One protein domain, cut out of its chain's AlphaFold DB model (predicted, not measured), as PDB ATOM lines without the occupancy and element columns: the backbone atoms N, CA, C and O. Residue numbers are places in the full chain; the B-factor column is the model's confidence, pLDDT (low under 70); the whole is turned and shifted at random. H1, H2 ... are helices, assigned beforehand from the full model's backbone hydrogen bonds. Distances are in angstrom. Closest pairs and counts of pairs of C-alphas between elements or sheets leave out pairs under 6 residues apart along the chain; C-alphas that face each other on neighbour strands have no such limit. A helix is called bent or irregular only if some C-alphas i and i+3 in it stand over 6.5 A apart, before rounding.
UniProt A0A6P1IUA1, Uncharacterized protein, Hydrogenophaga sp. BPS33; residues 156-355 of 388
ATOM      1  N   VAL A 156     189.467 202.136 148.310       85.19
ATOM      2  CA  VAL A 156     189.079 202.988 147.171       85.19
ATOM      3  C   VAL A 156     188.043 202.298 146.277       85.19
ATOM      4  O   VAL A 156     187.108 202.949 145.808       85.19
ATOM      5  N   ASP A 157     188.157 200.981 146.082       85.31
ATOM      6  CA  ASP A 157     187.213 200.185 145.290       85.31
ATOM      7  C   ASP A 157     185.802 200.187 145.909       85.31
ATOM      8  O   ASP A 157     184.806 200.329 145.194       85.31
ATOM      9  N   ALA A 158     185.702 200.137 147.241       86.12
ATOM     10  CA  ALA A 158     184.434 200.291 147.952       86.12
ATOM     11  C   ALA A 158     183.836 201.691 147.795       86.12
ATOM     12  O   ALA A 158     182.630 201.822 147.583       86.12
ATOM     13  N   GLN A 159     184.654 202.742 147.890       86.25
ATOM     14  CA  GLN A 159     184.180 204.116 147.702       86.25
ATOM     15  C   GLN A 159     183.685 204.362 146.270       86.25
ATOM     16  O   GLN A 159     182.730 205.114 146.076       86.25
ATOM     17  N   ALA A 160     184.305 203.713 145.280       87.00
ATOM     18  CA  ALA A 160     183.869 203.759 143.889       87.00
ATOM     19  C   ALA A 160     182.554 202.994 143.668       87.00
ATOM     20  O   ALA A 160     181.697 203.449 142.912       87.00
ATOM     21  N   LEU A 161     182.377 201.851 144.339       87.19
ATOM     22  CA  LEU A 161     181.154 201.053 144.262       87.19
ATOM     23  C   LEU A 161     179.961 201.747 144.937       87.19
ATOM     24  O   LEU A 161     178.846 201.718 144.416       87.19
ATOM     25  N   PHE A 162     180.185 202.365 146.099       90.31
ATOM     26  CA  PHE A 162     179.148 203.008 146.901       90.31
ATOM     27  C   PHE A 162     179.247 204.527 146.791       90.31
ATOM     28  O   PHE A 162     179.902 205.200 147.596       90.31
ATOM     29  N   THR A 163     178.553 205.068 145.789       89.00
ATOM     30  CA  THR A 163     178.533 206.506 145.509       89.00
ATOM     31  C   THR A 163     178.166 207.316 146.755       89.00
ATOM     32  O   THR A 163     177.393 206.876 147.612       89.00
ATOM     33  N   LEU A 164     178.732 208.521 146.876       91.38
ATOM     34  CA  LEU A 164     178.459 209.402 148.014       91.38
ATOM     35  C   LEU A 164     176.947 209.645 148.225       91.38
ATOM     36  O   LEU A 164     176.502 209.460 149.356       91.38
ATOM     37  N   PRO A 165     176.132 209.942 147.187       94.44
ATOM     38  CA  PRO A 165     174.689 210.125 147.365       94.44
ATOM     39  C   PRO A 165     173.974 208.902 147.948       94.44
ATOM     40  O   PRO A 165     173.106 209.047 148.808       94.44
ATOM     41  N   LEU A 166     174.350 207.691 147.519       94.38
ATOM     42  CA  LEU A 166     173.789 206.464 148.074       94.38
ATOM     43  C   LEU A 166     174.169 206.301 149.548       94.38
ATOM     44  O   LEU A 166     173.301 206.009 150.368       94.38
ATOM     45  N   ARG A 167     175.450 206.498 149.889       92.56
ATOM     46  CA  ARG A 167     175.931 206.375 151.273       92.56
ATOM     47  C   ARG A 167     175.211 207.343 152.198       92.56
ATOM     48  O   ARG A 167     174.696 206.914 153.221       92.56
ATOM     49  N   GLU A 168     175.081 208.606 151.803       94.06
ATOM     50  CA  GLU A 168     174.366 209.608 152.596       94.06
ATOM     51  C   GLU A 168     172.880 209.270 152.774       94.06
ATOM     52  O   GLU A 168     172.340 209.459 153.863       94.06
ATOM     53  N   ALA A 169     172.216 208.748 151.735       95.25
ATOM     54  CA  ALA A 169     170.829 208.295 151.827       95.25
ATOM     55  C   ALA A 169     170.678 207.089 152.770       95.25
ATOM     56  O   ALA A 169     169.766 207.061 153.599       95.25
ATOM     57  N   CYS A 170     171.577 206.106 152.678       94.19
ATOM     58  CA  CYS A 170     171.600 204.969 153.592       94.19
ATOM     59  C   CYS A 170     171.879 205.421 155.030       94.19
ATOM     60  O   CYS A 170     171.139 205.038 155.930       94.19
ATOM     61  N   ASP A 171     172.878 206.275 155.249       91.62
ATOM     62  CA  ASP A 171     173.267 206.744 156.577       91.62
ATOM     63  C   ASP A 171     172.185 207.586 157.246       91.62
ATOM     64  O   ASP A 171     171.863 207.337 158.410       91.62
ATOM     65  N   ILE A 172     171.565 208.539 156.538       93.88
ATOM     66  CA  ILE A 172     170.501 209.352 157.139       93.88
ATOM     67  C   ILE A 172     169.281 208.498 157.483       93.88
ATOM     68  O   ILE A 172     168.704 208.656 158.561       93.88
ATOM     69  N   LEU A 173     168.912 207.542 156.620       93.31
ATOM     70  CA  LEU A 173     167.841 206.602 156.927       93.31
ATOM     71  C   LEU A 173     168.239 205.724 158.113       93.31
ATOM     72  O   LEU A 173     167.463 205.584 159.041       93.31
ATOM     73  N   ARG A 174     169.444 205.167 158.151       90.38
ATOM     74  CA  ARG A 174     169.911 204.316 159.252       90.38
ATOM     75  C   ARG A 174     169.870 205.016 160.608       90.38
ATOM     76  O   ARG A 174     169.377 204.435 161.571       90.38
ATOM     77  N   THR A 175     170.396 206.235 160.668       89.00
ATOM     78  CA  THR A 175     170.668 206.964 161.917       89.00
ATOM     79  C   THR A 175     169.468 207.741 162.442       89.00
ATOM     80  O   THR A 175     169.320 207.885 163.653       89.00
ATOM     81  N   THR A 176     168.569 208.200 161.567       91.88
ATOM     82  CA  THR A 176     167.392 208.957 162.007       91.88
ATOM     83  C   THR A 176     166.422 208.044 162.744       91.88
ATOM     84  O   THR A 176     165.834 207.146 162.138       91.88
ATOM     85  N   HIS A 177     166.196 208.284 164.036       92.00
ATOM     86  CA  HIS A 177     165.240 207.509 164.826       92.00
ATOM     87  C   HIS A 177     163.813 207.611 164.259       92.00
ATOM     88  O   HIS A 177     163.422 208.658 163.746       92.00
ATOM     89  N   GLU A 178     162.995 206.558 164.380       92.31
ATOM     90  CA  GLU A 178     161.636 206.514 163.809       92.31
ATOM     91  C   GLU A 178     160.758 207.696 164.256       92.31
ATOM     92  O   GLU A 178     159.992 208.235 163.460       92.31
ATOM     93  N   THR A 179     160.899 208.148 165.506       91.56
ATOM     94  CA  THR A 179     160.164 209.314 166.039       91.56
ATOM     95  C   THR A 179     160.673 210.661 165.516       91.56
ATOM     96  O   THR A 179     159.961 211.656 165.608       91.56
ATOM     97  N   GLN A 180     161.884 210.706 164.960       92.50
ATOM     98  CA  GLN A 180     162.543 211.912 164.451       92.50
ATOM     99  C   GLN A 180     162.469 212.029 162.923       92.50
ATOM    100  O   GLN A 180     162.835 213.071 162.376       92.50
ATOM    101  N   VAL A 181     161.976 210.999 162.224       92.00
ATOM    102  CA  VAL A 181     161.847 210.995 160.756       92.00
ATOM    103  C   VAL A 181     161.070 212.213 160.261       92.00
ATOM    104  O   VAL A 181     161.462 212.824 159.271       92.00
ATOM    105  N   GLY A 182     160.012 212.616 160.972       90.94
ATOM    106  CA  GLY A 182     159.213 213.768 160.567       90.94
ATOM    107  C   GLY A 182     159.951 215.103 160.657       90.94
ATOM    108  O   GLY A 182     159.823 215.926 159.756       90.94
ATOM    109  N   GLY A 183     160.776 215.295 161.691       92.50
ATOM    110  CA  GLY A 183     161.597 216.502 161.838       92.50
ATOM    111  C   GLY A 183     162.717 216.607 160.799       92.50
ATOM    112  O   GLY A 183     163.125 217.710 160.457       92.50
ATOM    113  N   ASN A 184     163.167 215.473 160.252       94.81
ATOM    114  CA  ASN A 184     164.242 215.395 159.256       94.81
ATOM    115  C   ASN A 184     163.725 215.174 157.822       94.81
ATOM    116  O   ASN A 184     164.516 214.912 156.916       94.81
ATOM    117  N   ALA A 185     162.409 215.259 157.590       94.75
ATOM    118  CA  ALA A 185     161.781 214.814 156.345       94.75
ATOM    119  C   ALA A 185     162.379 215.470 155.088       94.75
ATOM    120  O   ALA A 185     162.724 214.768 154.139       94.75
ATOM    121  N   GLN A 186     162.573 216.793 155.108       94.56
ATOM    122  CA  GLN A 186     163.134 217.543 153.980       94.56
ATOM    123  C   GLN A 186     164.593 217.159 153.692       94.56
ATOM    124  O   GLN A 186     164.977 216.993 152.536       94.56
ATOM    125  N   GLN A 187     165.410 216.994 154.736       96.38
ATOM    126  CA  GLN A 187     166.803 216.579 154.581       96.38
ATOM    127  C   GLN A 187     166.884 215.159 154.010       96.38
ATOM    128  O   GLN A 187     167.669 214.908 153.096       96.38
ATOM    129  N   ILE A 188     166.044 214.242 154.506       96.19
ATOM    130  CA  ILE A 188     165.973 212.877 153.984       96.19
ATOM    131  C   ILE A 188     165.562 212.900 152.512       96.19
ATOM    132  O   ILE A 188     166.248 212.299 151.691       96.19
ATOM    133  N   GLU A 189     164.506 213.634 152.150       95.75
ATOM    134  CA  GLU A 189     164.046 213.756 150.763       95.75
ATOM    135  C   GLU A 189     165.159 214.208 149.811       95.75
ATOM    136  O   GLU A 189     165.350 213.587 148.767       95.75
ATOM    137  N   GLN A 190     165.938 215.226 150.184       96.38
ATOM    138  CA  GLN A 190     167.066 215.702 149.376       96.38
ATOM    139  C   GLN A 190     168.114 214.607 149.140       96.38
ATOM    140  O   GLN A 190     168.589 214.435 148.015       96.38
ATOM    141  N   LYS A 191     168.455 213.827 150.176       97.50
ATOM    142  CA  LYS A 191     169.393 212.703 150.036       97.50
ATOM    143  C   LYS A 191     168.817 211.587 149.158       97.50
ATOM    144  O   LYS A 191     169.540 211.043 148.325       97.50
ATOM    145  N   LEU A 192     167.517 211.292 149.267       96.94
ATOM    146  CA  LEU A 192     166.849 210.326 148.382       96.94
ATOM    147  C   LEU A 192     166.866 210.788 146.919       96.94
ATOM    148  O   LEU A 192     167.167 209.990 146.035       96.94
ATOM    149  N   GLN A 193     166.588 212.067 146.656       96.50
ATOM    150  CA  GLN A 193     166.642 212.642 145.306       96.50
ATOM    151  C   GLN A 193     168.041 212.536 144.699       96.50
ATOM    152  O   GLN A 193     168.173 212.154 143.538       96.50
ATOM    153  N   ALA A 194     169.083 212.815 145.483       96.81
ATOM    154  CA  ALA A 194     170.460 212.671 145.028       96.81
ATOM    155  C   ALA A 194     170.794 211.206 144.680       96.81
ATOM    156  O   ALA A 194     171.371 210.942 143.623       96.81
ATOM    157  N   ALA A 195     170.375 210.245 145.511       96.50
ATOM    158  CA  ALA A 195     170.562 208.820 145.232       96.50
ATOM    159  C   ALA A 195     169.804 208.353 143.971       96.50
ATOM    160  O   ALA A 195     170.310 207.525 143.220       96.50
ATOM    161  N   LEU A 196     168.620 208.914 143.697       96.75
ATOM    162  CA  LEU A 196     167.797 208.586 142.521       96.75
ATOM    163  C   LEU A 196     168.408 208.991 141.175       96.75
ATOM    164  O   LEU A 196     167.922 208.550 140.136       96.75
ATOM    165  N   THR A 197     169.470 209.796 141.170       95.88
ATOM    166  CA  THR A 197     170.202 210.119 139.937       95.88
ATOM    167  C   THR A 197     170.968 208.925 139.357       95.88
ATOM    168  O   THR A 197     171.327 208.951 138.180       95.88
ATOM    169  N   ASP A 198     171.194 207.870 140.150       95.00
ATOM    170  CA  ASP A 198     171.879 206.655 139.711       95.00
ATOM    171  C   ASP A 198     170.915 205.724 138.936       95.00
ATOM    172  O   ASP A 198     169.976 205.171 139.524       95.00
ATOM    173  N   PRO A 199     171.141 205.471 137.630       94.00
ATOM    174  CA  PRO A 199     170.286 204.584 136.837       94.00
ATOM    175  C   PRO A 199     170.344 203.116 137.292       94.00
ATOM    176  O   PRO A 199     169.452 202.327 136.971       94.00
ATOM    177  N   HIS A 200     171.377 202.737 138.044       94.69
ATOM    178  CA  HIS A 200     171.590 201.402 138.591       94.69
ATOM    179  C   HIS A 200     171.267 201.314 140.088       94.69
ATOM    180  O   HIS A 200     171.584 200.299 140.713       94.69
ATOM    181  N   LEU A 201     170.575 202.313 140.657       95.75
ATOM    182  CA  LEU A 201     170.308 202.426 142.093       95.75
ATOM    183  C   LEU A 201     169.823 201.119 142.738       95.75
ATOM    184  O   LEU A 201     170.342 200.722 143.774       95.75
ATOM    185  N   ALA A 202     168.863 200.411 142.134       96.62
ATOM    186  CA  ALA A 202     168.348 199.154 142.692       96.62
ATOM    187  C   ALA A 202     169.438 198.073 142.837       96.62
ATOM    188  O   ALA A 202     169.458 197.322 143.809       96.62
ATOM    189  N   GLN A 203     170.366 198.004 141.883       95.94
ATOM    190  CA  GLN A 203     171.458 197.039 141.898       95.94
ATOM    191  C   GLN A 203     172.529 197.419 142.929       95.94
ATOM    192  O   GLN A 203     173.096 196.530 143.564       95.94
ATOM    193  N   VAL A 204     172.808 198.713 143.108       94.75
ATOM    194  CA  VAL A 204     173.767 199.186 144.119       94.75
ATOM    195  C   VAL A 204     173.162 199.089 145.529       94.75
ATOM    196  O   VAL A 204     173.829 198.623 146.448       94.75
ATOM    197  N   LEU A 205     171.864 199.379 145.695       96.44
ATOM    198  CA  LEU A 205     171.108 199.141 146.935       96.44
ATOM    199  C   LEU A 205     171.086 197.662 147.345       96.44
ATOM    200  O   LEU A 205     171.097 197.355 148.534       96.44
ATOM    201  N   ALA A 206     171.063 196.735 146.388       95.94
ATOM    202  CA  ALA A 206     171.144 195.306 146.693       95.94
ATOM    203  C   ALA A 206     172.547 194.877 147.170       95.94
ATOM    204  O   ALA A 206     172.675 193.854 147.837       95.94
ATOM    205  N   GLN A 207     173.589 195.640 146.820       95.31
ATOM    206  CA  GLN A 207     174.990 195.373 147.169       95.31
ATOM    207  C   GLN A 207     175.464 196.133 148.412       95.31
ATOM    208  O   GLN A 207     176.537 195.820 148.926       95.31
ATOM    209  N   GLN A 208     174.724 197.142 148.884       93.19
ATOM    210  CA  GLN A 208     175.170 197.943 150.020       93.19
ATOM    211  C   GLN A 208     175.029 197.169 151.344       93.19
ATOM    212  O   GLN A 208     173.957 196.630 151.622       93.19
ATOM    213  N   PRO A 209     176.078 197.119 152.179       91.31
ATOM    214  CA  PRO A 209     176.039 196.429 153.463       91.31
ATOM    215  C   PRO A 209     175.851 197.393 154.654       91.31
ATOM    216  O   PRO A 209     176.134 197.027 155.789       91.31
ATOM    217  N   PHE A 210     175.403 198.634 154.422       86.56
ATOM    218  CA  PHE A 210     175.303 199.670 155.461       86.56
ATOM    219  C   PHE A 210     174.013 199.580 156.268       86.56
ATOM    220  O   PHE A 210     173.992 199.869 157.461       86.56
ATOM    221  N   THR A 211     172.894 199.313 155.594       89.19
ATOM    222  CA  THR A 211     171.554 199.471 156.166       89.19
ATOM    223  C   THR A 211     170.601 198.420 155.623       89.19
ATOM    224  O   THR A 211     170.550 198.155 154.427       89.19
ATOM    225  N   SER A 212     169.781 197.854 156.502       89.44
ATOM    226  CA  SER A 212     168.693 196.953 156.124       89.44
ATOM    227  C   SER A 212     167.713 197.632 155.156       89.44
ATOM    228  O   SER A 212     167.154 198.695 155.453       89.44
ATOM    229  N   LEU A 213     167.459 196.998 154.003       91.62
ATOM    230  CA  LEU A 213     166.444 197.437 153.030       91.62
ATOM    231  C   LEU A 213     165.051 197.524 153.667       91.62
ATOM    232  O   LEU A 213     164.268 198.420 153.343       91.62
ATOM    233  N   ARG A 214     164.765 196.661 154.647       87.38
ATOM    234  CA  ARG A 214     163.531 196.698 155.441       87.38
ATOM    235  C   ARG A 214     163.439 197.960 156.292       87.38
ATOM    236  O   ARG A 214     162.385 198.594 156.319       87.38
ATOM    237  N   THR A 215     164.526 198.333 156.962       88.94
ATOM    238  CA  THR A 215     164.598 199.556 157.772       88.94
ATOM    239  C   THR A 215     164.415 200.797 156.905       88.94
ATOM    240  O   THR A 215     163.603 201.663 157.238       88.94
ATOM    241  N   MET A 216     165.078 200.847 155.746       92.75
ATOM    242  CA  MET A 216     164.881 201.925 154.771       92.75
ATOM    243  C   MET A 216     163.423 202.008 154.303       92.75
ATOM    244  O   MET A 216     162.835 203.089 154.309       92.75
ATOM    245  N   ALA A 217     162.797 200.872 153.975       91.50
ATOM    246  CA  ALA A 217     161.395 200.824 153.565       91.50
ATOM    247  C   ALA A 217     160.435 201.280 154.680       91.50
ATOM    248  O   ALA A 217     159.477 202.006 154.407       91.50
ATOM    249  N   GLY A 218     160.700 200.903 155.936       89.75
ATOM    250  CA  GLY A 218     159.931 201.351 157.099       89.75
ATOM    251  C   GLY A 218     159.988 202.869 157.281       89.75
ATOM    252  O   GLY A 218     158.954 203.518 157.436       89.75
ATOM    253  N   LYS A 219     161.176 203.466 157.165       92.00
ATOM    254  CA  LYS A 219     161.339 204.924 157.266       92.00
ATOM    255  C   LYS A 219     160.739 205.657 156.070       92.00
ATOM    256  O   LYS A 219     160.095 206.685 156.255       92.00
ATOM    257  N   CYS A 220     160.804 205.076 154.873       92.75
ATOM    258  CA  CYS A 220     160.055 205.584 153.726       92.75
ATOM    259  C   CYS A 220     158.537 205.564 153.971       92.75
ATOM    260  O   CYS A 220     157.835 206.473 153.544       92.75
ATOM    261  N   ALA A 221     157.999 204.566 154.679       90.94
ATOM    262  CA  ALA A 221     156.580 204.552 155.033       90.94
ATOM    263  C   ALA A 221     156.207 205.672 156.023       90.94
ATOM    264  O   ALA A 221     155.132 206.253 155.886       90.94
ATOM    265  N   LEU A 222     157.092 206.010 156.969       91.38
ATOM    266  CA  LEU A 222     156.917 207.147 157.887       91.38
ATOM    267  C   LEU A 222     156.952 208.503 157.160       91.38
ATOM    268  O   LEU A 222     156.214 209.412 157.527       91.38
ATOM    269  N   LEU A 223     157.765 208.628 156.106       91.06
ATOM    270  CA  LEU A 223     157.866 209.843 155.289       91.06
ATOM    271  C   LEU A 223     156.648 210.089 154.390       91.06
ATOM    272  O   LEU A 223     156.467 211.207 153.920       91.06
ATOM    273  N   GLY A 224     155.807 209.075 154.151       84.69
ATOM    274  CA  GLY A 224     154.735 209.092 153.145       84.69
ATOM    275  C   GLY A 224     153.755 210.264 153.198       84.69
ATOM    276  O   GLY A 224     153.138 210.570 152.183       84.69
ATOM    277  N   THR A 225     153.618 210.927 154.345       77.56
ATOM    278  CA  THR A 225     152.728 212.084 154.526       77.56
ATOM    279  C   THR A 225     153.454 213.432 154.537       77.56
ATOM    280  O   THR A 225     152.803 214.450 154.749       77.56
ATOM    281  N   LEU A 226     154.781 213.456 154.374       85.25
ATOM    282  CA  LEU A 226     155.634 214.618 154.670       85.25
ATOM    283  C   LEU A 226     156.525 215.073 153.505       85.25
ATOM    284  O   LEU A 226     157.064 216.172 153.570       85.25
ATOM    285  N   VAL A 227     156.699 214.250 152.467       85.31
ATOM    286  CA  VAL A 227     157.612 214.509 151.335       85.31
ATOM    287  C   VAL A 227     156.916 214.279 149.991       85.31
ATOM    288  O   VAL A 227     155.800 213.751 149.953       85.31
ATOM    289  N   SER A 228     157.570 214.636 148.879       80.00
ATOM    290  CA  SER A 228     157.074 214.367 147.525       80.00
ATOM    291  C   SER A 228     156.710 212.896 147.333       80.00
ATOM    292  O   SER A 228     157.537 211.990 147.492       80.00
ATOM    293  N   SER A 229     155.465 212.661 146.913       83.94
ATOM    294  CA  SER A 229     154.956 211.316 146.649       83.94
ATOM    295  C   SER A 229     155.723 210.613 145.527       83.94
ATOM    296  O   SER A 229     155.888 209.400 145.588       83.94
ATOM    297  N   VAL A 230     156.235 211.359 144.540       92.25
ATOM    298  CA  VAL A 230     156.968 210.806 143.388       92.25
ATOM    299  C   VAL A 230     158.345 210.305 143.808       92.25
ATOM    300  O   VAL A 230     158.631 209.122 143.653       92.25
ATOM    301  N   THR A 231     159.163 211.168 144.422       92.00
ATOM    302  CA  THR A 231     160.508 210.808 144.908       92.00
ATOM    303  C   THR A 231     160.449 209.591 145.822       92.00
ATOM    304  O   THR A 231     161.213 208.637 145.668       92.00
ATOM    305  N   LEU A 232     159.510 209.603 146.769       92.19
ATOM    306  CA  LEU A 232     159.359 208.512 147.714       92.19
ATOM    307  C   LEU A 232     158.908 207.218 147.032       92.19
ATOM    308  O   LEU A 232     159.400 206.145 147.380       92.19
ATOM    309  N   GLN A 233     157.987 207.293 146.068       93.00
ATOM    310  CA  GLN A 233     157.530 206.120 145.331       93.00
ATOM    311  C   GLN A 233     158.652 205.520 144.478       93.00
ATOM    312  O   GLN A 233     158.829 204.303 144.491       93.00
ATOM    313  N   ASP A 234     159.437 206.347 143.790       95.25
ATOM    314  CA  ASP A 234     160.555 205.889 142.962       95.25
ATOM    315  C   ASP A 234     161.637 205.217 143.806       95.25
ATOM    316  O   ASP A 234     162.088 204.114 143.483       95.25
ATOM    317  N   PHE A 235     161.986 205.817 144.947       96.06
ATOM    318  CA  PHE A 235     162.943 205.212 145.868       96.06
ATOM    319  C   PHE A 235     162.405 203.905 146.465       96.06
ATOM    320  O   PHE A 235     163.120 202.906 146.521       96.06
ATOM    321  N   ARG A 236     161.118 203.848 146.841       94.50
ATOM    322  CA  ARG A 236     160.477 202.607 147.315       94.50
ATOM    323  C   ARG A 236     160.471 201.516 146.246       94.50
ATOM    324  O   ARG A 236     160.747 200.367 146.572       94.50
ATOM    325  N   ASN A 237     160.220 201.863 144.986       95.38
ATOM    326  CA  ASN A 237     160.305 200.921 143.871       95.38
ATOM    327  C   ASN A 237     161.735 200.374 143.714       95.38
ATOM    328  O   ASN A 237     161.911 199.178 143.473       95.38
ATOM    329  N   ALA A 238     162.757 201.225 143.869       97.25
ATOM    330  CA  ALA A 238     164.155 200.799 143.861       97.25
ATOM    331  C   ALA A 238     164.477 199.868 145.043       97.25
ATOM    332  O   ALA A 238     165.104 198.832 144.829       97.25
ATOM    333  N   LEU A 239     163.986 200.172 146.252       96.00
ATOM    334  CA  LEU A 239     164.127 199.311 147.433       96.00
ATOM    335  C   LEU A 239     163.467 197.942 147.237       96.00
ATOM    336  O   LEU A 239     164.070 196.929 147.578       96.00
ATOM    337  N   THR A 240     162.256 197.887 146.673       95.12
ATOM    338  CA  THR A 240     161.574 196.615 146.387       95.12
ATOM    339  C   THR A 240     162.386 195.766 145.413       95.12
ATOM    340  O   THR A 240     162.681 194.614 145.712       95.12
ATOM    341  N   LYS A 241     162.842 196.350 144.298       96.25
ATOM    342  CA  LYS A 241     163.704 195.645 143.336       96.25
ATOM    343  C   LYS A 241     165.015 195.181 143.974       96.25
ATOM    344  O   LYS A 241     165.454 194.063 143.725       96.25
ATOM    345  N   ALA A 242     165.636 196.024 144.798       96.50
ATOM    346  CA  ALA A 242     166.857 195.680 145.517       96.50
ATOM    347  C   ALA A 242     166.637 194.501 146.476       96.50
ATOM    348  O   ALA A 242     167.473 193.603 146.548       96.50
ATOM    349  N   GLN A 243     165.498 194.475 147.172       94.00
ATOM    350  CA  GLN A 243     165.136 193.395 148.083       94.00
ATOM    351  C   GLN A 243     164.945 192.075 147.334       94.00
ATOM    352  O   GLN A 243     165.429 191.047 147.801       94.00
ATOM    353  N   ASP A 244     164.292 192.098 146.170       92.88
ATOM    354  CA  ASP A 244     164.107 190.909 145.334       92.88
ATOM    355  C   ASP A 244     165.454 190.352 144.848       92.88
ATOM    356  O   ASP A 244     165.711 189.150 144.966       92.88
ATOM    357  N   LEU A 245     166.355 191.229 144.386       94.62
ATOM    358  CA  LEU A 245     167.722 190.858 144.005       94.62
ATOM    359  C   LEU A 245     168.487 190.238 145.183       94.62
ATOM    360  O   LEU A 245     169.085 189.172 145.046       94.62
ATOM    361  N   GLN A 246     168.432 190.874 146.355       91.62
ATOM    362  CA  GLN A 246     169.132 190.414 147.553       91.62
ATOM    363  C   GLN A 246     168.572 189.074 148.070       91.62
ATOM    364  O   GLN A 246     169.329 188.200 148.499       91.62
ATOM    365  N   ASN A 247     167.255 188.860 147.976       89.44
ATOM    366  CA  ASN A 247     166.605 187.609 148.375       89.44
ATOM    367  C   ASN A 247     167.028 186.414 147.504       89.44
ATOM    368  O   ASN A 247     167.161 185.306 148.025       89.44
ATOM    369  N   GLY A 248     167.273 186.630 146.207       89.75
ATOM    370  CA  GLY A 248     167.753 185.590 145.289       89.75
ATOM    371  C   GLY A 248     169.274 185.390 145.286       89.75
ATOM    372  O   GLY A 248     169.750 184.349 144.833       89.75
ATOM    373  N   ALA A 249     170.044 186.355 145.802       92.25
ATOM    374  CA  ALA A 249     171.495 186.406 145.627       92.25
ATOM    375  C   ALA A 249     172.241 185.188 146.190       92.25
ATOM    376  O   ALA A 249     173.096 184.645 145.500       92.25
ATOM    377  N   THR A 250     171.916 184.725 147.401       91.06
ATOM    378  CA  THR A 250     172.612 183.579 148.018       91.06
ATOM    379  C   THR A 250     172.408 182.286 147.225       91.06
ATOM    380  O   THR A 250     173.368 181.557 146.984       91.06
ATOM    381  N   GLY A 251     171.173 182.005 146.790       91.50
ATOM    382  CA  GLY A 251     170.865 180.823 145.980       91.50
ATOM    383  C   GLY A 251     171.551 180.879 144.616       91.50
ATOM    384  O   GLY A 251     172.244 179.938 144.236       91.50
ATOM    385  N   ALA A 252     171.460 182.023 143.934       92.75
ATOM    386  CA  ALA A 252     172.130 182.235 142.652       92.75
ATOM    387  C   ALA A 252     173.664 182.170 142.773       92.75
ATOM    388  O   ALA A 252     174.329 181.633 141.890       92.75
ATOM    389  N   LEU A 253     174.241 182.673 143.871       94.50
ATOM    390  CA  LEU A 253     175.672 182.556 144.155       94.50
ATOM    391  C   LEU A 253     176.076 181.090 144.331       94.50
ATOM    392  O   LEU A 253     177.063 180.656 143.743       94.50
ATOM    393  N   ARG A 254     175.303 180.318 145.103       93.25
ATOM    394  CA  ARG A 254     175.531 178.880 145.300       93.25
ATOM    395  C   ARG A 254     175.537 178.136 143.967       93.25
ATOM    396  O   ARG A 254     176.476 177.396 143.684       93.25
ATOM    397  N   GLU A 255     174.526 178.362 143.134       93.38
ATOM    398  CA  GLU A 255     174.432 177.760 141.800       93.38
ATOM    399  C   GLU A 255     175.618 178.154 140.912       93.38
ATOM    400  O   GLU A 255     176.245 177.288 140.301       93.38
ATOM    401  N   ALA A 256     175.991 179.436 140.896       93.81
ATOM    402  CA  ALA A 256     177.112 179.929 140.102       93.81
ATOM    403  C   ALA A 256     178.467 179.350 140.553       93.81
ATOM    404  O   ALA A 256     179.306 179.031 139.712       93.81
ATOM    405  N   LEU A 257     178.687 179.165 141.859       93.12
ATOM    406  CA  LEU A 257     179.913 178.555 142.393       93.12
ATOM    407  C   LEU A 257     180.000 177.047 142.109       93.12
ATOM    408  O   LEU A 257     181.099 176.498 142.012       93.12
ATOM    409  N   LEU A 258     178.853 176.376 141.991       93.31
ATOM    410  CA  LEU A 258     178.765 174.950 141.671       93.31
ATOM    411  C   LEU A 258     178.749 174.671 140.162       93.31
ATOM    412  O   LEU A 258     178.982 173.526 139.768       93.31
ATOM    413  N   SER A 259     178.515 175.689 139.334       92.69
ATOM    414  CA  SER A 259     178.586 175.620 137.874       92.69
ATOM    415  C   SER A 259     180.023 175.430 137.375       92.69
ATOM    416  O   SER A 259     180.993 175.865 137.999       92.69
ATOM    417  N   ASP A 260     180.158 174.795 136.210       85.31
ATOM    418  CA  ASP A 260     181.446 174.623 135.531       85.31
ATOM    419  C   ASP A 260     181.821 175.852 134.682       85.31
ATOM    420  O   ASP A 260     183.003 176.150 134.504       85.31
ATOM    421  N   ALA A 261     180.828 176.617 134.212       85.75
ATOM    422  CA  ALA A 261     181.028 177.895 133.529       85.75
ATOM    423  C   ALA A 261     180.916 179.060 134.521       85.75
ATOM    424  O   ALA A 261     179.957 179.115 135.296       85.75
ATOM    425  N   ILE A 262     181.872 179.995 134.471       80.94
ATOM    426  CA  ILE A 262     181.886 181.189 135.322       80.94
ATOM    427  C   ILE A 262     181.886 182.467 134.497       80.94
ATOM    428  O   ILE A 262     182.767 182.694 133.674       80.94
ATOM    429  N   ASP A 263     180.915 183.319 134.811       87.50
ATOM    430  CA  ASP A 263     180.938 184.745 134.517       87.50
ATOM    431  C   ASP A 263     181.403 185.487 135.780       87.50
ATOM    432  O   ASP A 263     180.644 185.656 136.738       87.50
ATOM    433  N   GLU A 264     182.665 185.918 135.794       84.38
ATOM    434  CA  GLU A 264     183.273 186.619 136.933       84.38
ATOM    435  C   GLU A 264     182.536 187.922 137.280       84.38
ATOM    436  O   GLU A 264     182.399 188.275 138.453       84.38
ATOM    437  N   SER A 265     181.995 188.619 136.276       85.62
ATOM    438  CA  SER A 265     181.287 189.888 136.471       85.62
ATOM    439  C   SER A 265     179.935 189.681 137.159       85.62
ATOM    440  O   SER A 265     179.526 190.452 138.034       85.62
ATOM    441  N   GLN A 266     179.224 188.613 136.795       90.38
ATOM    442  CA  GLN A 266     178.007 188.195 137.479       90.38
ATOM    443  C   GLN A 266     178.326 187.702 138.890       90.38
ATOM    444  O   GLN A 266     177.634 188.072 139.839       90.38
ATOM    445  N   LEU A 267     179.404 186.938 139.044       91.38
ATOM    446  CA  LEU A 267     179.792 186.362 140.319       91.38
ATOM    447  C   LEU A 267     180.198 187.421 141.344       91.38
ATOM    448  O   LEU A 267     179.745 187.358 142.485       91.38
ATOM    449  N   LYS A 268     180.959 188.446 140.938       91.88
ATOM    450  CA  LYS A 268     181.296 189.593 141.796       91.88
ATOM    451  C   LYS A 268     180.040 190.277 142.338       91.88
ATOM    452  O   LYS A 268     179.952 190.534 143.537       91.88
ATOM    453  N   ARG A 269     179.035 190.505 141.485       93.12
ATOM    454  CA  ARG A 269     177.749 191.094 141.900       93.12
ATOM    455  C   ARG A 269     177.005 190.207 142.895       93.12
ATOM    456  O   ARG A 269     176.543 190.710 143.914       93.12
ATOM    457  N   LEU A 270     176.915 188.905 142.624       95.19
ATOM    458  CA  LEU A 270     176.244 187.944 143.504       95.19
ATOM    459  C   LEU A 270     176.930 187.834 144.871       95.19
ATOM    460  O   LEU A 270     176.244 187.827 145.889       95.19
ATOM    461  N   VAL A 271     178.266 187.822 144.899       94.38
ATOM    462  CA  VAL A 271     179.075 187.857 146.128       94.38
ATOM    463  C   VAL A 271     178.738 189.084 146.969       94.38
ATOM    464  O   VAL A 271     178.422 188.947 148.148       94.38
ATOM    465  N   LEU A 272     178.748 190.276 146.365       94.75
ATOM    466  CA  LEU A 272     178.474 191.523 147.078       94.75
ATOM    467  C   LEU A 272     177.030 191.588 147.596       94.75
ATOM    468  O   LEU A 272     176.809 192.021 148.722       94.75
ATOM    469  N   MET A 273     176.049 191.113 146.824       95.19
ATOM    470  CA  MET A 273     174.644 191.065 147.261       95.19
ATOM    471  C   MET A 273     174.405 190.037 148.376       95.19
ATOM    472  O   MET A 273     173.668 190.318 149.324       95.19
ATOM    473  N   ALA A 274     175.026 188.856 148.288       91.81
ATOM    474  CA  ALA A 274     174.945 187.838 149.334       91.81
ATOM    475  C   ALA A 274     175.581 188.342 150.636       91.81
ATOM    476  O   ALA A 274     174.968 188.243 151.698       91.81
ATOM    477  N   PHE A 275     176.751 188.979 150.538       91.56
ATOM    478  CA  PHE A 275     177.405 189.627 151.669       91.56
ATOM    479  C   PHE A 275     176.550 190.746 152.272       91.56
ATOM    480  O   PHE A 275     176.334 190.780 153.480       91.56
ATOM    481  N   ALA A 276     175.993 191.633 151.442       92.25
ATOM    482  CA  ALA A 276     175.089 192.681 151.901       92.25
ATOM    483  C   ALA A 276     173.891 192.112 152.667       92.25
ATOM    484  O   ALA A 276     173.486 192.671 153.688       92.25
ATOM    485  N   ARG A 277     173.335 190.980 152.211       89.38
ATOM    486  CA  ARG A 277     172.248 190.292 152.913       89.38
ATOM    487  C   ARG A 277     172.697 189.784 154.274       89.38
ATOM    488  O   ARG A 277     171.965 189.955 155.241       89.38
ATOM    489  N   GLU A 278     173.868 189.163 154.350       85.69
ATOM    490  CA  GLU A 278     174.430 188.647 155.601       85.69
ATOM    491  C   GLU A 278     174.696 189.766 156.615       85.69
ATOM    492  O   GLU A 278     174.320 189.647 157.782       85.69
ATOM    493  N   ALA A 279     175.245 190.887 156.147       86.50
ATOM    494  CA  ALA A 279     175.554 192.046 156.976       86.50
ATOM    495  C   ALA A 279     174.302 192.785 157.481       86.50
ATOM    496  O   ALA A 279     174.335 193.383 158.555       86.50
ATOM    497  N   THR A 280     173.196 192.763 156.725       85.88
ATOM    498  CA  THR A 280     172.026 193.624 156.996       85.88
ATOM    499  C   THR A 280     170.735 192.882 157.342       85.88
ATOM    500  O   THR A 280     169.766 193.524 157.742       85.88
ATOM    501  N   SER A 281     170.682 191.552 157.210       78.56
ATOM    502  CA  SER A 281     169.466 190.760 157.431       78.56
ATOM    503  C   SER A 281     169.586 189.789 158.602       78.56
ATOM    504  O   SER A 281     170.637 189.226 158.899       78.56
ATOM    505  N   LEU A 282     168.448 189.555 159.254       63.47
ATOM    506  CA  LEU A 282     168.268 188.644 160.383       63.47
ATOM    507  C   LEU A 282     168.558 187.173 160.029       63.47
ATOM    508  O   LEU A 282     169.215 186.465 160.792       63.47
ATOM    509  N   LEU A 283     168.068 186.741 158.863       62.56
ATOM    510  CA  LEU A 283     167.961 185.346 158.407       62.56
ATOM    511  C   LEU A 283     168.612 185.191 157.029       62.56
ATOM    512  O   LEU A 283     167.988 184.725 156.072       62.56
ATOM    513  N   ALA A 284     169.841 185.675 156.875       63.06
ATOM    514  CA  ALA A 284     170.604 185.285 155.703       63.06
ATOM    515  C   ALA A 284     170.841 183.773 155.795       63.06
ATOM    516  O   ALA A 284     171.478 183.300 156.735       63.06
ATOM    517  N   GLU A 285     170.261 183.014 154.865       70.19
ATOM    518  CA  GLU A 285     170.660 181.624 154.675       70.19
ATOM    519  C   GLU A 285     172.158 181.616 154.386       70.19
ATOM    520  O   GLU A 285     172.644 182.406 153.569       70.19
ATOM    521  N   GLY A 286     172.890 180.747 155.077       76.88
ATOM    522  CA  GLY A 286     174.304 180.568 154.816       76.88
ATOM    523  C   GLY A 286     174.508 180.084 153.384       76.88
ATOM    524  O   GLY A 286     173.710 179.320 152.826       76.88
ATOM    525  N   LEU A 287     175.616 180.490 152.773       85.75
ATOM    526  CA  LEU A 287     175.952 180.044 151.423       85.75
ATOM    527  C   LEU A 287     176.005 178.506 151.325       85.75
ATOM    528  O   LEU A 287     175.553 177.932 150.336       85.75
ATOM    529  N   SER A 288     176.459 177.842 152.390       84.69
ATOM    530  CA  SER A 288     176.560 176.384 152.518       84.69
ATOM    531  C   SER A 288     175.312 175.686 153.076       84.69
ATOM    532  O   SER A 288     175.327 174.458 153.203       84.69
ATOM    533  N   THR A 289     174.240 176.419 153.402       84.12
ATOM    534  CA  THR A 289     172.981 175.827 153.881       84.12
ATOM    535  C   THR A 289     172.476 174.786 152.876       84.12
ATOM    536  O   THR A 289     172.537 175.001 151.663       84.12
ATOM    537  N   ASP A 290     172.068 173.624 153.391       83.38
ATOM    538  CA  ASP A 290     171.578 172.459 152.635       83.38
ATOM    539  C   ASP A 290     172.548 171.870 151.588       83.38
ATOM    540  O   ASP A 290     172.154 171.062 150.749       83.38
ATOM    541  N   SER A 291     173.834 172.232 151.637       87.06
ATOM    542  CA  SER A 291     174.852 171.734 150.703       87.06
ATOM    543  C   SER A 291     175.553 170.475 151.227       87.06
ATOM    544  O   SER A 291     175.901 170.373 152.406       87.06
ATOM    545  N   THR A 292     175.841 169.518 150.339       90.50
ATOM    546  CA  THR A 292     176.632 168.322 150.679       90.50
ATOM    547  C   THR A 292     178.090 168.685 150.999       90.50
ATOM    548  O   THR A 292     178.566 169.746 150.584       90.50
ATOM    549  N   PRO A 293     178.856 167.832 151.712       89.00
ATOM    550  CA  PRO A 293     180.289 168.061 151.936       89.00
ATOM    551  C   PRO A 293     181.066 168.374 150.646       89.00
ATOM    552  O   PRO A 293     181.746 169.393 150.585       89.00
ATOM    553  N   THR A 294     180.863 167.597 149.578       91.06
ATOM    554  CA  THR A 294     181.522 167.812 148.278       91.06
ATOM    555  C   THR A 294     181.133 169.142 147.625       91.06
ATOM    556  O   THR A 294     181.970 169.815 147.028       91.06
ATOM    557  N   GLN A 295     179.868 169.561 147.743       92.31
ATOM    558  CA  GLN A 295     179.439 170.875 147.255       92.31
ATOM    559  C   GLN A 295     180.102 172.008 148.045       92.31
ATOM    560  O   GLN A 295     180.535 172.990 147.446       92.31
ATOM    561  N   ARG A 296     180.224 171.866 149.370       91.31
ATOM    562  CA  ARG A 296     180.921 172.845 150.219       91.31
ATOM    563  C   ARG A 296     182.392 172.973 149.844       91.31
ATOM    564  O   ARG A 296     182.862 174.093 149.677       91.31
ATOM    565  N   GLU A 297     183.080 171.856 149.624       90.50
ATOM    566  CA  GLU A 297     184.468 171.844 149.146       90.50
ATOM    567  C   GLU A 297     184.612 172.544 147.787       90.50
ATOM    568  O   GLU A 297     185.484 173.399 147.633       90.50
ATOM    569  N   LYS A 298     183.722 172.255 146.821       92.25
ATOM    570  CA  LYS A 298     183.729 172.922 145.505       92.25
ATOM    571  C   LYS A 298     183.519 174.433 145.641       92.25
ATOM    572  O   LYS A 298     184.268 175.204 145.045       92.25
ATOM    573  N   MET A 299     182.535 174.861 146.438       93.25
ATOM    574  CA  MET A 299     182.273 176.284 146.683       93.25
ATOM    575  C   MET A 299     183.460 176.979 147.346       93.25
ATOM    576  O   MET A 299     183.862 178.046 146.892       93.25
ATOM    577  N   LEU A 300     184.041 176.369 148.383       92.31
ATOM    578  CA  LEU A 300     185.195 176.913 149.091       92.31
ATOM    579  C   LEU A 300     186.391 177.078 148.154       92.31
ATOM    580  O   LEU A 300     186.961 178.162 148.077       92.31
ATOM    581  N   TRP A 301     186.732 176.026 147.405       92.06
ATOM    582  CA  TRP A 301     187.812 176.074 146.425       92.06
ATOM    583  C   TRP A 301     187.592 177.203 145.413       92.06
ATOM    584  O   TRP A 301     188.519 177.940 145.076       92.06
ATOM    585  N   ARG A 302     186.347 177.393 144.955       90.81
ATOM    586  CA  ARG A 302     186.017 178.436 143.981       90.81
ATOM    587  C   ARG A 302     186.140 179.840 144.564       90.81
ATOM    588  O   ARG A 302     186.724 180.703 143.916       90.81
ATOM    589  N   LEU A 303     185.647 180.059 145.781       92.06
ATOM    590  CA  LEU A 303     185.789 181.335 146.485       92.06
ATOM    591  C   LEU A 303     187.260 181.668 146.770       92.06
ATOM    592  O   LEU A 303     187.671 182.806 146.559       92.06
ATOM    593  N   GLN A 304     188.069 180.680 147.164       90.88
ATOM    594  CA  GLN A 304     189.514 180.849 147.350       90.88
ATOM    595  C   GLN A 304     190.207 181.254 146.048       90.88
ATOM    596  O   GLN A 304     191.013 182.180 146.055       90.88
ATOM    597  N   LYS A 305     189.845 180.645 144.912       89.94
ATOM    598  CA  LYS A 305     190.391 181.053 143.609       89.94
ATOM    599  C   LYS A 305     190.027 182.479 143.225       89.94
ATOM    600  O   LYS A 305     190.881 183.196 142.717       89.94
ATOM    601  N   LEU A 306     188.802 182.917 143.497       89.81
ATOM    602  CA  LEU A 306     188.426 184.318 143.288       89.81
ATOM    603  C   LEU A 306     189.201 185.255 144.216       89.81
ATOM    604  O   LEU A 306     189.565 186.349 143.800       89.81
ATOM    605  N   HIS A 307     189.463 184.830 145.453       90.31
ATOM    606  CA  HIS A 307     190.233 185.616 146.411       90.31
ATOM    607  C   HIS A 307     191.689 185.782 145.959       90.31
ATOM    608  O   HIS A 307     192.184 186.904 145.931       90.31
ATOM    609  N   GLU A 308     192.334 184.698 145.515       88.75
ATOM    610  CA  GLU A 308     193.672 184.737 144.909       88.75
ATOM    611  C   GLU A 308     193.706 185.687 143.698       88.75
ATOM    612  O   GLU A 308     194.602 186.519 143.584       88.75
ATOM    613  N   LEU A 309     192.706 185.614 142.809       87.25
ATOM    614  CA  LEU A 309     192.616 186.505 141.646       87.25
ATOM    615  C   LEU A 309     192.432 187.974 142.047       87.25
ATOM    616  O   LEU A 309     193.078 188.844 141.467       87.25
ATOM    617  N   ALA A 310     191.602 188.254 143.056       86.62
ATOM    618  CA  ALA A 310     191.400 189.609 143.568       86.62
ATOM    619  C   ALA A 310     192.697 190.203 144.150       86.62
ATOM    620  O   ALA A 310     193.009 191.365 143.895       86.62
ATOM    621  N   GLN A 311     193.489 189.396 144.865       87.00
ATOM    622  CA  GLN A 311     194.796 189.800 145.401       87.00
ATOM    623  C   GLN A 311     195.832 190.089 144.307       87.00
ATOM    624  O   GLN A 311     196.705 190.932 144.486       87.00
ATOM    625  N   LEU A 312     195.746 189.410 143.159       85.06
ATOM    626  CA  LEU A 312     196.626 189.689 142.021       85.06
ATOM    627  C   LEU A 312     196.285 191.017 141.336       85.06
ATOM    628  O   LEU A 312     197.181 191.678 140.814       85.06
ATOM    629  N   SER A 313     195.005 191.404 141.321       78.31
ATOM    630  CA  SER A 313     194.572 192.689 140.762       78.31
ATOM    631  C   SER A 313     194.794 193.874 141.701       78.31
ATOM    632  O   SER A 313     194.967 194.992 141.221       78.31
ATOM    633  N   GLU A 314     194.802 193.645 143.018       73.50
ATOM    634  CA  GLU A 314     194.898 194.693 144.036       73.50
ATOM    635  C   GLU A 314     195.876 194.273 145.155       73.50
ATOM    636  O   GLU A 314     195.563 193.371 145.936       73.50
ATOM    637  N   PRO A 315     197.062 194.909 145.262       61.97
ATOM    638  CA  PRO A 315     198.146 194.452 146.140       61.97
ATOM    639  C   PRO A 315     197.887 194.639 147.648       61.97
ATOM    640  O   PRO A 315     198.608 194.058 148.456       61.97
ATOM    641  N   GLU A 316     196.868 195.408 148.046       65.31
ATOM    642  CA  GLU A 316     196.457 195.594 149.447       65.31
ATOM    643  C   GLU A 316     195.345 194.599 149.835       65.31
ATOM    644  O   GLU A 316     194.161 194.934 149.858       65.31
ATOM    645  N   ASP A 317     195.718 193.344 150.107       64.88
ATOM    646  CA  ASP A 317     194.810 192.265 150.550       64.88
ATOM    647  C   ASP A 317     193.591 191.991 149.628       64.88
ATOM    648  O   ASP A 317     192.609 191.365 150.045       64.88
ATOM    649  N   GLY A 318     193.655 192.401 148.355       74.81
ATOM    650  CA  GLY A 318     192.586 192.217 147.367       74.81
ATOM    651  C   GLY A 318     191.417 193.205 147.475       74.81
ATOM    652  O   GLY A 318     190.333 192.903 146.965       74.81
ATOM    653  N   GLY A 319     191.599 194.332 148.169       86.75
ATOM    654  CA  GLY A 319     190.586 195.383 148.271       86.75
ATOM    655  C   GLY A 319     189.388 195.027 149.148       86.75
ATOM    656  O   GLY A 319     189.373 194.031 149.884       86.75
ATOM    657  N   PHE A 320     188.313 195.811 149.048       89.56
ATOM    658  CA  PHE A 320     187.055 195.486 149.721       89.56
ATOM    659  C   PHE A 320     186.471 194.157 149.229       89.56
ATOM    660  O   PHE A 320     186.017 193.340 150.036       89.56
ATOM    661  N   TYR A 321     186.525 193.900 147.920       91.12
ATOM    662  CA  TYR A 321     186.028 192.646 147.351       91.12
ATOM    663  C   TYR A 321     186.782 191.414 147.877       91.12
ATOM    664  O   TYR A 321     186.151 190.420 148.248       91.12
ATOM    665  N   GLY A 322     188.112 191.481 147.981       90.94
ATOM    666  CA  GLY A 322     188.940 190.421 148.554       90.94
ATOM    667  C   GLY A 322     188.580 190.126 150.009       90.94
ATOM    668  O   GLY A 322     188.424 188.961 150.383       90.94
ATOM    669  N   LYS A 323     188.344 191.167 150.815       90.25
ATOM    670  CA  LYS A 323     187.894 191.029 152.209       90.25
ATOM    671  C   LYS A 323     186.511 190.385 152.327       90.25
ATOM    672  O   LYS A 323     186.308 189.531 153.192       90.25
ATOM    673  N   VAL A 324     185.578 190.738 151.439       91.56
ATOM    674  CA  VAL A 324     184.251 190.103 151.362       91.56
ATOM    675  C   VAL A 324     184.367 188.619 151.005       91.56
ATOM    676  O   VAL A 324     183.748 187.778 151.658       91.56
ATOM    677  N   LEU A 325     185.194 188.272 150.013       92.12
ATOM    678  CA  LEU A 325     185.432 186.879 149.622       92.12
ATOM    679  C   LEU A 325     186.002 186.047 150.772       92.12
ATOM    680  O   LEU A 325     185.513 184.947 151.024       92.12
ATOM    681  N   LYS A 326     186.982 186.589 151.505       89.75
ATOM    682  CA  LYS A 326     187.547 185.935 152.690       89.75
ATOM    683  C   LYS A 326     186.458 185.605 153.715       89.75
ATOM    684  O   LYS A 326     186.408 184.480 154.201       89.75
ATOM    685  N   ARG A 327     185.527 186.529 153.978       87.75
ATOM    686  CA  ARG A 327     184.415 186.268 154.907       87.75
ATOM    687  C   ARG A 327     183.424 185.230 154.416       87.75
ATOM    688  O   ARG A 327     183.008 184.389 155.207       87.75
ATOM    689  N   LEU A 328     183.105 185.208 153.126       87.69
ATOM    690  CA  LEU A 328     182.268 184.136 152.585       87.69
ATOM    691  C   LEU A 328     182.962 182.766 152.672       87.69
ATOM    692  O   LEU A 328     182.294 181.780 152.982       87.69
ATOM    693  N   CYS A 329     184.284 182.688 152.466       88.94
ATOM    694  CA  CYS A 329     185.055 181.461 152.709       88.94
ATOM    695  C   CYS A 329     184.919 180.994 154.165       88.94
ATOM    696  O   CYS A 329     184.611 179.825 154.411       88.94
ATOM    697  N   ASP A 330     185.101 181.907 155.121       84.62
ATOM    698  CA  ASP A 330     184.954 181.614 156.549       84.62
ATOM    699  C   ASP A 330     183.528 181.138 156.875       84.62
ATOM    700  O   ASP A 330     183.350 180.210 157.663       84.62
ATOM    701  N   GLY A 331     182.512 181.723 156.235       80.94
ATOM    702  CA  GLY A 331     181.110 181.334 156.383       80.94
ATOM    703  C   GLY A 331     180.789 179.941 155.829       80.94
ATOM    704  O   GLY A 331     180.014 179.207 156.446       80.94
ATOM    705  N   VAL A 332     181.399 179.541 154.703       83.19
ATOM    706  CA  VAL A 332     181.238 178.199 154.100       83.19
ATOM    707  C   VAL A 332     181.915 177.116 154.941       83.19
ATOM    708  O   VAL A 332     181.360 176.022 155.072       83.19
ATOM    709  N   ASN A 333     183.082 177.419 155.516       78.69
ATOM    710  CA  ASN A 333     183.849 176.497 156.359       78.69
ATOM    711  C   ASN A 333     183.162 176.162 157.686       78.69
ATOM    712  O   ASN A 333     183.433 175.115 158.277       78.69
ATOM    713  N   ARG A 334     182.261 177.022 158.164       69.44
ATOM    714  CA  ARG A 334     181.535 176.775 159.410       69.44
ATOM    715  C   ARG A 334     180.472 175.699 159.210       69.44
ATOM    716  O   ARG A 334     179.688 175.727 158.261       69.44
ATOM    717  N   ALA A 335     180.420 174.746 160.139       55.78
ATOM    718  CA  ALA A 335     179.298 173.820 160.222       55.78
ATOM    719  C   ALA A 335     177.990 174.606 160.478       55.78
ATOM    720  O   ALA A 335     178.032 175.607 161.199       55.78
ATOM    721  N   PRO A 336     176.831 174.160 159.952       53.31
ATOM    722  CA  PRO A 336     175.544 174.835 160.163       53.31
ATOM    723  C   PRO A 336     175.221 175.073 161.647       53.31
ATOM    724  O   PRO A 336     174.709 176.127 162.012       53.31
ATOM    725  N   ASP A 337     175.609 174.132 162.515       44.81
ATOM    726  CA  ASP A 337     175.402 174.219 163.965       44.81
ATOM    727  C   ASP A 337     176.418 175.148 164.667       44.81
ATOM    728  O   ASP A 337     176.142 175.681 165.740       44.81
ATOM    729  N   ALA A 338     177.576 175.401 164.043       41.03
ATOM    730  CA  ALA A 338     178.646 176.257 164.566       41.03
ATOM    731  C   ALA A 338     178.490 177.740 164.182       41.03
ATOM    732  O   ALA A 338     179.045 178.602 164.864       41.03
ATOM    733  N   GLN A 339     177.712 178.069 163.141       45.44
ATOM    734  CA  GLN A 339     177.442 179.461 162.736       45.44
ATOM    735  C   GLN A 339     176.744 180.282 163.835       45.44
ATOM    736  O   GLN A 339     176.947 181.489 163.905       45.44
ATOM    737  N   ARG A 340     175.956 179.649 164.719       46.66
ATOM    738  CA  ARG A 340     175.309 180.341 165.851       46.66
ATOM    739  C   ARG A 340     176.236 180.595 167.040       46.66
ATOM    740  O   ARG A 340     176.007 181.562 167.746       46.66
ATOM    741  N   LEU A 341     177.240 179.744 167.261       38.75
ATOM    742  CA  LEU A 341     178.118 179.793 168.441       38.75
ATOM    743  C   LEU A 341     179.408 180.598 168.203       38.75
ATOM    744  O   LEU A 341     179.921 181.209 169.126       38.75
ATOM    745  N   THR A 342     179.916 180.638 166.968       44.94
ATOM    746  CA  THR A 342     181.234 181.237 166.648       44.94
ATOM    747  C   THR A 342     181.174 182.694 166.195       44.94
ATOM    748  O   THR A 342     182.178 183.396 166.227       44.94
ATOM    749  N   MET A 343     180.001 183.185 165.789       46.31
ATOM    750  CA  MET A 343     179.813 184.622 165.562       46.31
ATOM    751  C   MET A 343     179.892 185.422 166.866       46.31
ATOM    752  O   MET A 343     180.327 186.569 166.839       46.31
ATOM    753  N   ASP A 344     179.506 184.805 167.984       48.62
ATOM    754  CA  ASP A 344     179.643 185.373 169.323       48.62
ATOM    755  C   ASP A 344     181.125 185.449 169.741       48.62
ATOM    756  O   ASP A 344     181.522 186.438 170.347       48.62
ATOM    757  N   GLU A 345     181.958 184.469 169.356       47.38
ATOM    758  CA  GLU A 345     183.419 184.490 169.565       47.38
ATOM    759  C   GLU A 345     184.129 185.522 168.682       47.38
ATOM    760  O   GLU A 345     184.927 186.296 169.194       47.38
ATOM    761  N   GLU A 346     183.824 185.611 167.385       47.00
ATOM    762  CA  GLU A 346     184.467 186.608 166.512       47.00
ATOM    763  C   GLU A 346     184.046 188.041 166.834       47.00
ATOM    764  O   GLU A 346     184.841 188.969 166.692       47.00
ATOM    765  N   ALA A 347     182.796 188.247 167.254       50.75
ATOM    766  CA  ALA A 347     182.350 189.553 167.708       50.75
ATOM    767  C   ALA A 347     182.967 189.911 169.076       50.75
ATOM    768  O   ALA A 347     183.297 191.082 169.274       50.75
ATOM    769  N   LEU A 348     183.235 188.920 169.948       51.75
ATOM    770  CA  LEU A 348     184.063 189.082 171.156       51.75
ATOM    771  C   LEU A 348     185.505 189.457 170.811       51.75
ATOM    772  O   LEU A 348     185.981 190.492 171.263       51.75
ATOM    773  N   GLU A 349     186.185 188.649 169.994       51.19
ATOM    774  CA  GLU A 349     187.586 188.846 169.611       51.19
ATOM    775  C   GLU A 349     187.774 190.189 168.898       51.19
ATOM    776  O   GLU A 349     188.772 190.878 169.098       51.19
ATOM    777  N   PHE A 350     186.789 190.613 168.101       47.97
ATOM    778  CA  PHE A 350     186.814 191.901 167.417       47.97
ATOM    779  C   PHE A 350     186.505 193.081 168.348       47.97
ATOM    780  O   PHE A 350     187.164 194.118 168.256       47.97
ATOM    781  N   ALA A 351     185.540 192.949 169.266       49.28
ATOM    782  CA  ALA A 351     185.292 193.954 170.300       49.28
ATOM    783  C   ALA A 351     186.501 194.101 171.240       49.28
ATOM    784  O   ALA A 351     186.828 195.211 171.656       49.28
ATOM    785  N   GLU A 352     187.206 193.008 171.521       49.31
ATOM    786  CA  GLU A 352     188.427 192.983 172.321       49.31
ATOM    787  C   GLU A 352     189.617 193.586 171.559       49.31
ATOM    788  O   GLU A 352     190.326 194.430 172.109       49.31
ATOM    789  N   ALA A 353     189.766 193.297 170.262       41.91
ATOM    790  CA  ALA A 353     190.745 193.954 169.390       41.91
ATOM    791  C   ALA A 353     190.521 195.476 169.283       41.91
ATOM    792  O   ALA A 353     191.482 196.245 169.289       41.91
ATOM    793  N   LEU A 354     189.263 195.931 169.258       42.44
ATOM    794  CA  LEU A 354     188.911 197.356 169.301       42.44
ATOM    795  C   LEU A 354     189.129 197.994 170.682       42.44
ATOM    796  O   LEU A 354     189.310 199.205 170.762       42.44
ATOM    797  N   ARG A 355     189.125 197.207 171.767       46.28
ATOM    798  CA  ARG A 355     189.394 197.684 173.135       46.28
ATOM    799  C   ARG A 355     190.887 197.793 173.449       46.28
ATOM    800  O   ARG A 355     191.267 198.560 174.331       46.28
TER     801      ARG A 355
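Overview. This is residues 156 to 355 of the 388 residues of an uncharacterized protein of Hydrogenophaga sp. BPS33 (UniProt A0A6P1IUA1). Two lobes of helices are strung along one long bent helix, H6: H2, H3 and H5 gather beside its first arm, H6a, and H7, H8 and H9 gather with its second arm, H6b. Short H4 packs on H6a and H7 between the lobes, H1 packs on H9 of the second lobe, and residues 344 to 355 of H10 stick out from the body. The printed part has 200 residues with ten named helices, H1 to H10 in order along the chain, and no named strand; its class is all helix, and the helices that touch are mostly crossed. It is compact, with a radius of gyration of the C-alphas of 18.2 A, and spans 54 by 38 by 34 A.

Arrangement. H6, residues 229 to 258, was assigned as one helix by its hydrogen bonds but is bent, with the C-alphas of residues 247 and 250 7.2 A apart; its arms H6a, residues 229 to 247, and H6b, residues 250 to 258, stand at a steep tilt of 40 degrees. H6 is the hub, touching five other helices. H5, residues 213 to 223, forms a helical hairpin with H6a at a shallow tilt of 16 degrees, opposite ways; their closest C-alphas, those of Leu 213 and Leu 239, are 6.3 A apart. H3, residues 185 to 195, touches residues 231 to 235 of H6a, closest at the C-alphas of Gln 193 and Thr 231, 6.4 A. H2, residues 164 to 175, forms a hairpin with H3, opposite ways at a shallow tilt of 34 degrees, only just short of steep, with the closest C-alphas, those of Pro 165 and Ala 195, 4.8 A apart. H2 also touches H5 with residues 170 to 174 alone, about perpendicular at 77 degrees; the closest C-alphas are those of Leu 173 and Met 216, 5.9 A. H4, residues 201 to 207, touches residues 238 to 246 of H6a, closest at the C-alphas of Ala 206 and Ala 242, 4.5 A. H7, residues 264 to 280, touches H4 about perpendicular at 75 degrees, with the closest C-alphas, those of Gln 207 and Met 273, 4.3 A apart. H6b and H7 form a hairpin, closest at the C-alphas of Thr 250 and Ala 274, 5.0 A. H8, residues 293 to 313, touches H6b with residues 295 to 303 alone, about perpendicular at 88 degrees; the closest C-alphas are those of Leu 257 and Met 299, 5.4 A. H9, residues 319 to 333, forms a hairpin with H8 at a shallow tilt of 15 degrees, with the closest C-alphas, those of His 307 and Gly 322, 5.4 A apart. H1, residues 156 to 161, touches residues 319 to 321 of H9, closest at the C-alphas of Ala 158 and Phe 320, 5.8 A. H10, residues 339 to 355, is close to but not clearly touching H9, with the C-alphas of Gly 331 and Gln 339 7.6 A apart. Every O i to N i+4 pair is within hydrogen-bond range in H1 to H5, H6a, H6b and H7 to H9; in H10 10 of 13 are.

Along the chain. H1 begins at C-alpha 156, (189.079, 202.988, 147.171). H6a runs 26.5 A from C-alpha 229, (154.956, 211.316, 146.649), to C-alpha 247. From first to last C-alpha, H8 measures 30.6 A, H7 24.0 A and H9 21.6 A. H10 measures 24.1 A and ends at C-alpha 355, (189.394, 197.684, 173.135).

Size, cuts and confidence. The two C-alphas farthest apart, those of Gly 183 and Thr 294, are 54.3 A apart. The printed part has no cut. The link from H7 to H8, residues 281 to 292, is long. The mean pLDDT of the printed part is 85.0; residues 282 to 284, 315 to 317 and 334 to 355 are under 70, and H10 has a mean of 47.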